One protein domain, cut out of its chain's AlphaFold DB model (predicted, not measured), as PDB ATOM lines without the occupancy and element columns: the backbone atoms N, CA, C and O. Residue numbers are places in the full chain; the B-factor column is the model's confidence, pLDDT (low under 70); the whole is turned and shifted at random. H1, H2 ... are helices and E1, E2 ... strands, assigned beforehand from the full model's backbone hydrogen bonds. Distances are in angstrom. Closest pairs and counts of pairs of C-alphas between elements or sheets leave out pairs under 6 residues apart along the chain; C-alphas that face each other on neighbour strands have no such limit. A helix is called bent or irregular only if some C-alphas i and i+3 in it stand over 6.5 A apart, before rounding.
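AT A GLANCE: This is residues 2 to 75 of the 83 residues of the protein "Peptidase" of Alphaproteobacteria bacterium (UniProt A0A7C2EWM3). A two-strand hairpin, E1 and E2, forms the middle, with long helix H1 set off on one side and H3 on the other, H2 beside the hairpin; the loop of residues 28 to 46 lengthens one end. The 74 printed residues hold H1, E1, E2, H2, H3 in that order, a mixed class with an antiparallel sheet, only just loose, close to compact (radius of gyration of the C-alphas 13.8 A), spanning 40 by 28 by 15 A.

IN THESE COORDINATES: E1 is residues 23 to 27 and E2 47 to 51. H1, residues 2 to 16, 21.3 A, begins at C-alpha 2 (343.153, 453.365, 436.944). H2 is 54 to 57; H3, 64 to 73, 15.5 A, ends at C-alpha 73 (357.235, 475.867, 458.003), and is only just irregular, C-alphas 64 and 67 being 6.53 A apart.

HOW THE PARTS SIT: In the hairpin, N 24 and O 50 are 2.9 A apart, within hydrogen-bond range. The closest C-alphas of E1 and H2, Leu 23 and Ala 54, are 6.7 A apart. H2 and H3 are close but not clearly touching, closest C-alphas Ala 57 and Phe 69, 7.6 A. E1 and H3 are near each other, with 5 pairs of C-alphas within 10 A. H1 is apart from E2, H2 and H3. Each O i to N i+4 pair is within range in H1, 5 of 6 in H3; H2 is too short for one.

THE WHOLE: The farthest C-alphas, Thr 37 and Gly 75, are 41.4 A apart. The printed part has no cut; the E1 to E2 link is long, and pLDDT is under 70 at residues 30 to 45.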
ATOM      1  N   GLU A   2     343.987 452.147 437.062       80.50
ATOM      2  CA  GLU A   2     343.153 453.365 436.944       80.50
ATOM      3  C   GLU A   2     343.271 454.362 438.120       80.50
ATOM      4  O   GLU A   2     343.340 455.569 437.913       80.50
ATOM      5  N   ALA A   3     343.329 453.883 439.368       77.44
ATOM      6  CA  ALA A   3     343.507 454.766 440.524       77.44
ATOM      7  C   ALA A   3     344.868 455.489 440.524       77.44
ATOM      8  O   ALA A   3     344.933 456.651 440.907       77.44
ATOM      9  N   LEU A   4     345.933 454.821 440.067       78.25
ATOM     10  CA  LEU A   4     347.267 455.410 439.978       78.25
ATOM     11  C   LEU A   4     347.342 456.426 438.835       78.25
ATOM     12  O   LEU A   4     347.868 457.508 439.033       78.25
ATOM     13  N   GLU A   5     346.734 456.121 437.686       85.44
ATOM     14  CA  GLU A   5     346.636 457.049 436.547       85.44
ATOM     15  C   GLU A   5     345.862 458.325 436.912       85.44
ATOM     16  O   GLU A   5     346.225 459.421 436.497       85.44
ATOM     17  N   ARG A   6     344.813 458.212 437.739       86.88
ATOM     18  CA  ARG A   6     344.087 459.386 438.250       86.88
ATOM     19  C   ARG A   6     344.924 460.226 439.212       86.88
ATOM     20  O   ARG A   6     344.808 461.445 439.182       86.88
ATOM     21  N   VAL A   7     345.722 459.591 440.074       85.69
ATOM     22  CA  VAL A   7     346.638 460.308 440.977       85.69
ATOM     23  C   VAL A   7     347.730 461.006 440.175       85.69
ATOM     24  O   VAL A   7     348.013 462.166 440.445       85.69
ATOM     25  N   ASP A   8     348.288 460.339 439.169       87.00
ATOM     26  CA  ASP A   8     349.300 460.901 438.273       87.00
ATOM     27  C   ASP A   8     348.781 462.153 437.549       87.00
ATOM     28  O   ASP A   8     349.346 463.233 437.707       87.00
ATOM     29  N   ALA A   9     347.619 462.058 436.891       90.94
ATOM     30  CA  ALA A   9     346.991 463.200 436.223       90.94
ATOM     31  C   ALA A   9     346.607 464.338 437.193       90.94
ATOM     32  O   ALA A   9     346.639 465.515 436.834       90.94
ATOM     33  N   PHE A  10     346.233 464.010 438.436       89.56
ATOM     34  CA  PHE A  10     345.979 465.017 439.469       89.56
ATOM     35  C   PHE A  10     347.263 465.745 439.880       89.56
ATOM     36  O   PHE A  10     347.244 466.967 440.022       89.56
ATOM     37  N   LEU A  11     348.366 465.014 440.063       90.62
ATOM     38  CA  LEU A  11     349.662 465.601 440.390       90.62
ATOM     39  C   LEU A  11     350.160 466.485 439.246       90.62
ATOM     40  O   LEU A  11     350.590 467.596 439.522       90.62
ATOM     41  N   GLU A  12     350.031 466.055 437.990       92.50
ATOM     42  CA  GLU A  12     350.364 466.879 436.818       92.50
ATOM     43  C   GLU A  12     349.631 468.229 436.855       92.50
ATOM     44  O   GLU A  12     350.266 469.281 436.857       92.50
ATOM     45  N   GLY A  13     348.301 468.215 437.000       93.19
ATOM     46  CA  GLY A  13     347.516 469.452 437.061       93.19
ATOM     47  C   GLY A  13     347.814 470.321 438.287       93.19
ATOM     48  O   GLY A  13     347.746 471.547 438.204       93.19
ATOM     49  N   LEU A  14     348.151 469.709 439.427       91.19
ATOM     50  CA  LEU A  14     348.564 470.442 440.625       91.19
ATOM     51  C   LEU A  14     349.898 471.153 440.400       91.19
ATOM     52  O   LEU A  14     350.025 472.314 440.773       91.19
ATOM     53  N   LEU A  15     350.868 470.469 439.788       90.62
ATOM     54  CA  LEU A  15     352.191 471.014 439.492       90.62
ATOM     55  C   LEU A  15     352.126 472.166 438.489       90.62
ATOM     56  O   LEU A  15     352.783 473.180 438.704       90.62
ATOM     57  N   ASP A  16     351.292 472.051 437.456       93.12
ATOM     58  CA  ASP A  16     351.087 473.111 436.459       93.12
ATOM     59  C   ASP A  16     350.490 474.397 437.054       93.12
ATOM     60  O   ASP A  16     350.695 475.489 436.520       93.12
ATOM     61  N   ALA A  17     349.738 474.279 438.151       92.62
ATOM     62  CA  ALA A  17     349.095 475.401 438.832       92.62
ATOM     63  C   ALA A  17     349.859 475.889 440.075       92.62
ATOM     64  O   ALA A  17     349.417 476.841 440.720       92.62
ATOM     65  N   MET A  18     350.958 475.227 440.448       92.75
ATOM     66  CA  MET A  18     351.672 475.494 441.694       92.75
ATOM     67  C   MET A  18     352.531 476.760 441.587       92.75
ATOM     68  O   MET A  18     353.305 476.919 440.646       92.75
ATOM     69  N   GLU A  19     352.415 477.650 442.573       91.19
ATOM     70  CA  GLU A  19     353.284 478.824 442.711       91.19
ATOM     71  C   GLU A  19     354.663 478.425 443.283       91.19
ATOM     72  O   GLU A  19     354.786 477.441 444.017       91.19
ATOM     73  N   ASP A  20     355.718 479.184 442.959       86.88
ATOM     74  CA  ASP A  20     357.113 478.853 443.317       86.88
ATOM     75  C   ASP A  20     357.389 478.837 444.838       86.88
ATOM     76  O   ASP A  20     358.387 478.270 445.294       86.88
ATOM     77  N   ASP A  21     356.532 479.476 445.634       87.94
ATOM     78  CA  ASP A  21     356.625 479.554 447.094       87.94
ATOM     79  C   ASP A  21     355.870 478.426 447.818       87.94
ATOM     80  O   ASP A  21     355.898 478.347 449.049       87.94
ATOM     81  N   VAL A  22     355.245 477.513 447.072       90.00
ATOM     82  CA  VAL A  22     354.514 476.373 447.622       90.00
ATOM     83  C   VAL A  22     355.447 475.178 447.831       90.00
ATOM     84  O   VAL A  22     356.277 474.834 446.988       90.00
ATOM     85  N   LEU A  23     355.272 474.498 448.967       90.38
ATOM     86  CA  LEU A  23     355.831 473.173 449.219       90.38
ATOM     87  C   LEU A  23     354.748 472.111 449.031       90.38
ATOM     88  O   LEU A  23     353.795 472.045 449.808       90.38
ATOM     89  N   LEU A  24     354.942 471.224 448.060       90.94
ATOM     90  CA  LEU A  24     354.164 470.001 447.932       90.94
ATOM     91  C   LEU A  24     354.866 468.870 448.685       90.94
ATOM     92  O   LEU A  24     355.990 468.500 448.349       90.94
ATOM     93  N   LEU A  25     354.186 468.293 449.677       89.81
ATOM     94  CA  LEU A  25     354.623 467.094 450.391       89.81
ATOM     95  C   LEU A  25     353.603 465.974 450.166       89.81
ATOM     96  O   LEU A  25     352.453 466.077 450.590       89.81
ATOM     97  N   VAL A  26     354.037 464.892 449.526       88.00
ATOM     98  CA  VAL A  26     353.251 463.671 449.327       88.00
ATOM     99  C   VAL A  26     353.807 462.604 450.258       88.00
ATOM    100  O   VAL A  26     354.964 462.208 450.136       88.00
ATOM    101  N   ALA A  27     352.984 462.136 451.193       85.38
ATOM    102  CA  ALA A  27     353.336 461.082 452.135       85.38
ATOM    103  C   ALA A  27     352.241 460.010 452.159       85.38
ATOM    104  O   ALA A  27     351.061 460.325 452.006       85.38
ATOM    105  N   SER A  28     352.634 458.759 452.374       78.31
ATOM    106  CA  SER A  28     351.718 457.636 452.590       78.31
ATOM    107  C   SER A  28     351.879 457.093 454.010       78.31
ATOM    108  O   SER A  28     352.988 457.044 454.540       78.31
ATOM    109  N   ASP A  29     350.776 456.696 454.639       72.44
ATOM    110  CA  ASP A  29     350.751 456.092 455.978       72.44
ATOM    111  C   ASP A  29     351.201 454.625 455.971       72.44
ATOM    112  O   ASP A  29     351.753 454.131 456.959       72.44
ATOM    113  N   HIS A  30     351.048 453.953 454.830       66.19
ATOM    114  CA  HIS A  30     351.456 452.571 454.607       66.19
ATOM    115  C   HIS A  30     352.081 452.364 453.214       66.19
ATOM    116  O   HIS A  30     351.897 453.178 452.305       66.19
ATOM    117  N   GLY A  31     352.828 451.266 453.042       59.53
ATOM    118  CA  GLY A  31     353.180 450.739 451.718       59.53
ATOM    119  C   GLY A  31     351.936 450.128 451.070       59.53
ATOM    120  O   GLY A  31     351.186 449.413 451.744       59.53
ATOM    121  N   ASN A  32     351.659 450.487 449.814       54.47
ATOM    122  CA  ASN A  32     350.453 450.030 449.105       54.47
ATOM    123  C   ASN A  32     350.433 450.368 447.600       54.47
ATOM    124  O   ASN A  32     349.663 449.778 446.848       54.47
ATOM    125  N   VAL A  33     351.228 451.338 447.130       53.38
ATOM    126  CA  VAL A  33     351.204 451.738 445.705       53.38
ATOM    127  C   VAL A  33     351.949 450.719 444.837       53.38
ATOM    128  O   VAL A  33     351.622 450.520 443.670       53.38
ATOM    129  N   GLU A  34     352.931 450.040 445.419       54.62
ATOM    130  CA  GLU A  34     353.791 449.064 444.762       54.62
ATOM    131  C   GLU A  34     353.174 447.663 444.610       54.62
ATOM    132  O   GLU A  34     353.641 446.893 443.772       54.62
ATOM    133  N   ASP A  35     352.136 447.329 445.386       53.88
ATOM    134  CA  ASP A  35     351.453 446.032 445.323       53.88
ATOM    135  C   ASP A  35     349.939 446.176 445.549       53.88
ATOM    136  O   ASP A  35     349.413 446.015 446.644       53.88
ATOM    137  N   VAL A  36     349.220 446.438 444.458       56.28
ATOM    138  CA  VAL A  36     347.748 446.519 444.400       56.28
ATOM    139  C   VAL A  36     347.034 445.166 444.578       56.28
ATOM    140  O   VAL A  36     345.810 445.104 444.437       56.28
ATOM    141  N   THR A  37     347.759 444.070 444.845       52.69
ATOM    142  CA  THR A  37     347.197 442.708 444.941       52.69
ATOM    143  C   THR A  37     347.128 442.147 446.363       52.69
ATOM    144  O   THR A  37     346.461 441.131 446.579       52.69
ATOM    145  N   ALA A  38     347.739 442.815 447.342       54.78
ATOM    146  CA  ALA A  38     347.736 442.423 448.750       54.78
ATOM    147  C   ALA A  38     347.228 443.564 449.655       54.78
ATOM    148  O   ALA A  38     347.117 444.706 449.230       54.78
ATOM    149  N   GLY A  39     346.875 443.245 450.910       60.03
ATOM    150  CA  GLY A  39     346.624 444.263 451.946       60.03
ATOM    151  C   GLY A  39     347.916 444.996 452.359       60.03
ATOM    152  O   GLY A  39     348.893 444.976 451.625       60.03
ATOM    153  N   HIS A  40     347.962 445.594 453.557       48.06
ATOM    154  CA  HIS A  40     349.126 446.374 454.023       48.06
ATOM    155  C   HIS A  40     350.472 445.646 453.825       48.06
ATOM    156  O   HIS A  40     350.719 444.601 454.439       48.06
ATOM    157  N   THR A  41     351.367 446.227 453.023       51.25
ATOM    158  CA  THR A  41     352.757 445.777 452.902       51.25
ATOM    159  C   THR A  41     353.624 446.501 453.947       51.25
ATOM    160  O   THR A  41     353.245 447.529 454.508       51.25
ATOM    161  N   ARG A  42     354.806 445.952 454.263       54.00
ATOM    162  CA  ARG A  42     355.814 446.611 455.128       54.00
ATOM    163  C   ARG A  42     356.861 447.389 454.330       54.00
ATOM    164  O   ARG A  42     357.935 447.680 454.857       54.00
ATOM    165  N   ASN A  43     356.598 447.656 453.056       53.19
ATOM    166  CA  ASN A  43     357.538 448.411 452.250       53.19
ATOM    167  C   ASN A  43     357.599 449.868 452.733       53.19
ATOM    168  O   ASN A  43     356.622 450.359 453.307       53.19
ATOM    169  N   PRO A  44     358.746 450.550 452.552       56.56
ATOM    170  CA  PRO A  44     358.864 451.962 452.886       56.56
ATOM    171  C   PRO A  44     357.744 452.746 452.203       56.56
ATOM    172  O   PRO A  44     357.574 452.653 450.989       56.56
ATOM    173  N   ALA A  45     356.964 453.480 452.994       65.50
ATOM    174  CA  ALA A  45     355.863 454.270 452.474       65.50
ATOM    175  C   ALA A  45     356.386 455.387 451.552       65.50
ATOM    176  O   ALA A  45     357.496 455.893 451.741       65.50
ATOM    177  N   LEU A  46     355.591 455.764 450.548       73.94
ATOM    178  CA  LEU A  46     355.932 456.848 449.628       73.94
ATOM    179  C   LEU A  46     356.158 458.153 450.406       73.94
ATOM    180  O   LEU A  46     355.304 458.558 451.195       73.94
ATOM    181  N   GLY A  47     357.283 458.814 450.141       82.81
ATOM    182  CA  GLY A  47     357.588 460.165 450.600       82.81
ATOM    183  C   GLY A  47     358.228 460.955 449.463       82.81
ATOM    184  O   GLY A  47     359.296 460.580 448.984       82.81
ATOM    185  N   ALA A  48     357.576 462.025 449.016       86.00
ATOM    186  CA  ALA A  48     358.072 462.919 447.976       86.00
ATOM    187  C   ALA A  48     357.833 464.376 448.378       86.00
ATOM    188  O   ALA A  48     356.785 464.708 448.929       86.00
ATOM    189  N   ALA A  49     358.801 465.243 448.094       90.12
ATOM    190  CA  ALA A  49     358.703 466.670 448.360       90.12
ATOM    191  C   ALA A  49     359.175 467.473 447.146       90.12
ATOM    192  O   ALA A  49     360.189 467.130 446.536       90.12
ATOM    193  N   LEU A  50     358.458 468.546 446.817       90.00
ATOM    194  CA  LEU A  50     358.776 469.446 445.710       90.00
ATOM    195  C   LEU A  50     358.481 470.898 446.091       90.00
ATOM    196  O   LEU A  50     357.472 471.175 446.730       90.00
ATOM    197  N   GLY A  51     359.342 471.816 445.654       86.69
ATOM    198  CA  GLY A  51     359.176 473.252 445.875       86.69
ATOM    199  C   GLY A  51     360.019 473.783 447.034       86.69
ATOM    200  O   GLY A  51     360.986 473.148 447.481       86.69
ATOM    201  N   LEU A  52     359.684 474.983 447.502       84.44
ATOM    202  CA  LEU A  52     360.460 475.701 448.511       84.44
ATOM    203  C   LEU A  52     360.430 474.955 449.856       84.44
ATOM    204  O   LEU A  52     359.391 474.811 450.482       84.44
ATOM    205  N   GLY A  53     361.586 474.470 450.318       82.06
ATOM    206  CA  GLY A  53     361.685 473.679 451.557       82.06
ATOM    207  C   GLY A  53     361.720 472.160 451.353       82.06
ATOM    208  O   GLY A  53     361.897 471.425 452.326       82.06
ATOM    209  N   ALA A  54     361.672 471.671 450.107       86.94
ATOM    210  CA  ALA A  54     361.790 470.241 449.800       86.94
ATOM    211  C   ALA A  54     363.098 469.612 450.320       86.94
ATOM    212  O   ALA A  54     363.105 468.466 450.763       86.94
ATOM    213  N   GLY A  55     364.196 470.377 450.344       86.75
ATOM    214  CA  GLY A  55     365.466 469.921 450.919       86.75
ATOM    215  C   GLY A  55     365.373 469.599 452.416       86.75
ATOM    216  O   GLY A  55     365.978 468.634 452.864       86.75
ATOM    217  N   ALA A  56     364.574 470.350 453.179       86.31
ATOM    218  CA  ALA A  56     364.348 470.066 454.595       86.31
ATOM    219  C   ALA A  56     363.399 468.868 454.793       86.31
ATOM    220  O   ALA A  56     363.579 468.084 455.721       86.31
ATOM    221  N   ALA A  57     362.433 468.684 453.886       86.25
ATOM    222  CA  ALA A  57     361.543 467.523 453.893       86.25
ATOM    223  C   ALA A  57     362.279 466.197 453.614       86.25
ATOM    224  O   ALA A  57     361.824 465.145 454.056       86.25
ATOM    225  N   ALA A  58     363.429 466.228 452.927       84.69
ATOM    226  CA  ALA A  58     364.238 465.038 452.640       84.69
ATOM    227  C   ALA A  58     364.793 464.343 453.902       84.69
ATOM    228  O   ALA A  58     365.162 463.167 453.854       84.69
ATOM    229  N   GLU A  59     364.832 465.049 455.035       84.44
ATOM    230  CA  GLU A  59     365.263 464.506 456.327       84.44
ATOM    231  C   GLU A  59     364.145 463.759 457.074       84.44
ATOM    232  O   GLU A  59     364.407 463.105 458.088       84.44
ATOM    233  N   LEU A  60     362.902 463.808 456.582       86.06
ATOM    234  CA  LEU A  60     361.786 463.069 457.166       86.06
ATOM    235  C   LEU A  60     361.960 461.567 456.903       86.06
ATOM    236  O   LEU A  60     362.077 461.110 455.767       86.06
ATOM    237  N   ARG A  61     361.978 460.782 457.983       84.00
ATOM    238  CA  ARG A  61     362.115 459.315 457.964       84.00
ATOM    239  C   ARG A  61     360.884 458.600 458.509       84.00
ATOM    240  O   ARG A  61     360.794 457.382 458.399       84.00
ATOM    241  N   ASP A  62     359.962 459.343 459.111       83.12
ATOM    242  CA  ASP A  62     358.779 458.817 459.772       83.12
ATOM    243  C   ASP A  62     357.596 459.770 459.573       83.12
ATOM    244  O   ASP A  62     357.726 460.982 459.755       83.12
ATOM    245  N   ILE A  63     356.423 459.227 459.236       85.06
ATOM    246  CA  ILE A  63     355.214 460.025 458.994       85.06
ATOM    247  C   ILE A  63     354.805 460.876 460.207       85.06
ATOM    248  O   ILE A  63     354.245 461.958 460.048       85.06
ATOM    249  N   ARG A  64     355.156 460.461 461.432       86.62
ATOM    250  CA  ARG A  64     354.908 461.235 462.660       86.62
ATOM    251  C   ARG A  64     355.646 462.575 462.671       86.62
ATOM    252  O   ARG A  64     355.240 463.485 463.385       86.62
ATOM    253  N   GLN A  65     356.713 462.712 461.884       88.25
ATOM    254  CA  GLN A  65     357.489 463.947 461.771       88.25
ATOM    255  C   GLN A  65     356.825 464.976 460.845       88.25
ATOM    256  O   GLN A  65     357.121 466.164 460.960       88.25
ATOM    257  N   VAL A  66     355.904 464.550 459.969       88.19
ATOM    258  CA  VAL A  66     355.250 465.422 458.976       88.19
ATOM    259  C   VAL A  66     354.512 466.579 459.648       88.19
ATOM    260  O   VAL A  66     354.669 467.723 459.237       88.19
ATOM    261  N   ALA A  67     353.756 466.309 460.714       89.50
ATOM    262  CA  ALA A  67     352.995 467.348 461.405       89.50
ATOM    263  C   ALA A  67     353.907 468.436 462.002       89.50
ATOM    264  O   ALA A  67     353.680 469.623 461.776       89.50
ATOM    265  N   GLY A  68     354.965 468.036 462.715       89.62
ATOM    266  CA  GLY A  68     355.931 468.978 463.288       89.62
ATOM    267  C   GLY A  68     356.672 469.780 462.218       89.62
ATOM    268  O   GLY A  68     356.891 470.977 462.381       89.62
ATOM    269  N   PHE A  69     356.993 469.142 461.094       90.38
ATOM    270  CA  PHE A  69     357.617 469.795 459.948       90.38
ATOM    271  C   PHE A  69     356.717 470.864 459.314       90.38
ATOM    272  O   PHE A  69     357.161 471.993 459.112       90.38
ATOM    273  N   VAL A  70     355.440 470.549 459.066       89.00
ATOM    274  CA  VAL A  70     354.465 471.508 458.519       89.00
ATOM    275  C   VAL A  70     354.275 472.694 459.464       89.00
ATOM    276  O   VAL A  70     354.294 473.839 459.019       89.00
ATOM    277  N   LEU A  71     354.152 472.447 460.771       90.56
ATOM    278  CA  LEU A  71     354.038 473.521 461.764       90.56
ATOM    279  C   LEU A  71     355.281 474.421 461.783       90.56
ATOM    280  O   LEU A  71     355.141 475.644 461.803       90.56
ATOM    281  N   GLY A  72     356.476 473.829 461.693       88.81
ATOM    282  CA  GLY A  72     357.734 474.569 461.603       88.81
ATOM    283  C   GLY A  72     357.810 475.485 460.378       88.81
ATOM    284  O   GLY A  72     358.272 476.617 460.497       88.81
ATOM    285  N   ILE A  73     357.304 475.040 459.223       86.62
ATOM    286  CA  ILE A  73     357.235 475.867 458.003       86.62
ATOM    287  C   ILE A  73     356.242 477.015 458.158       86.62
ATOM    288  O   ILE A  73     356.534 478.141 457.762       86.62
ATOM    289  N   LEU A  74     355.080 476.748 458.750       86.81
ATOM    290  CA  LEU A  74     354.035 477.754 458.939       86.81
ATOM    291  C   LEU A  74     354.379 478.785 460.028       86.81
ATOM    292  O   LEU A  74     353.576 479.678 460.294       86.81
ATOM    293  N   GLY A  75     355.542 478.667 460.682       82.69
ATOM    294  CA  GLY A  75     355.923 479.524 461.805       82.69
ATOM    295  C   GLY A  75     355.021 479.334 463.026       82.69
ATOM    296  O   GLY A  75     355.001 480.180 463.921       82.69
TER     297      GLY A  75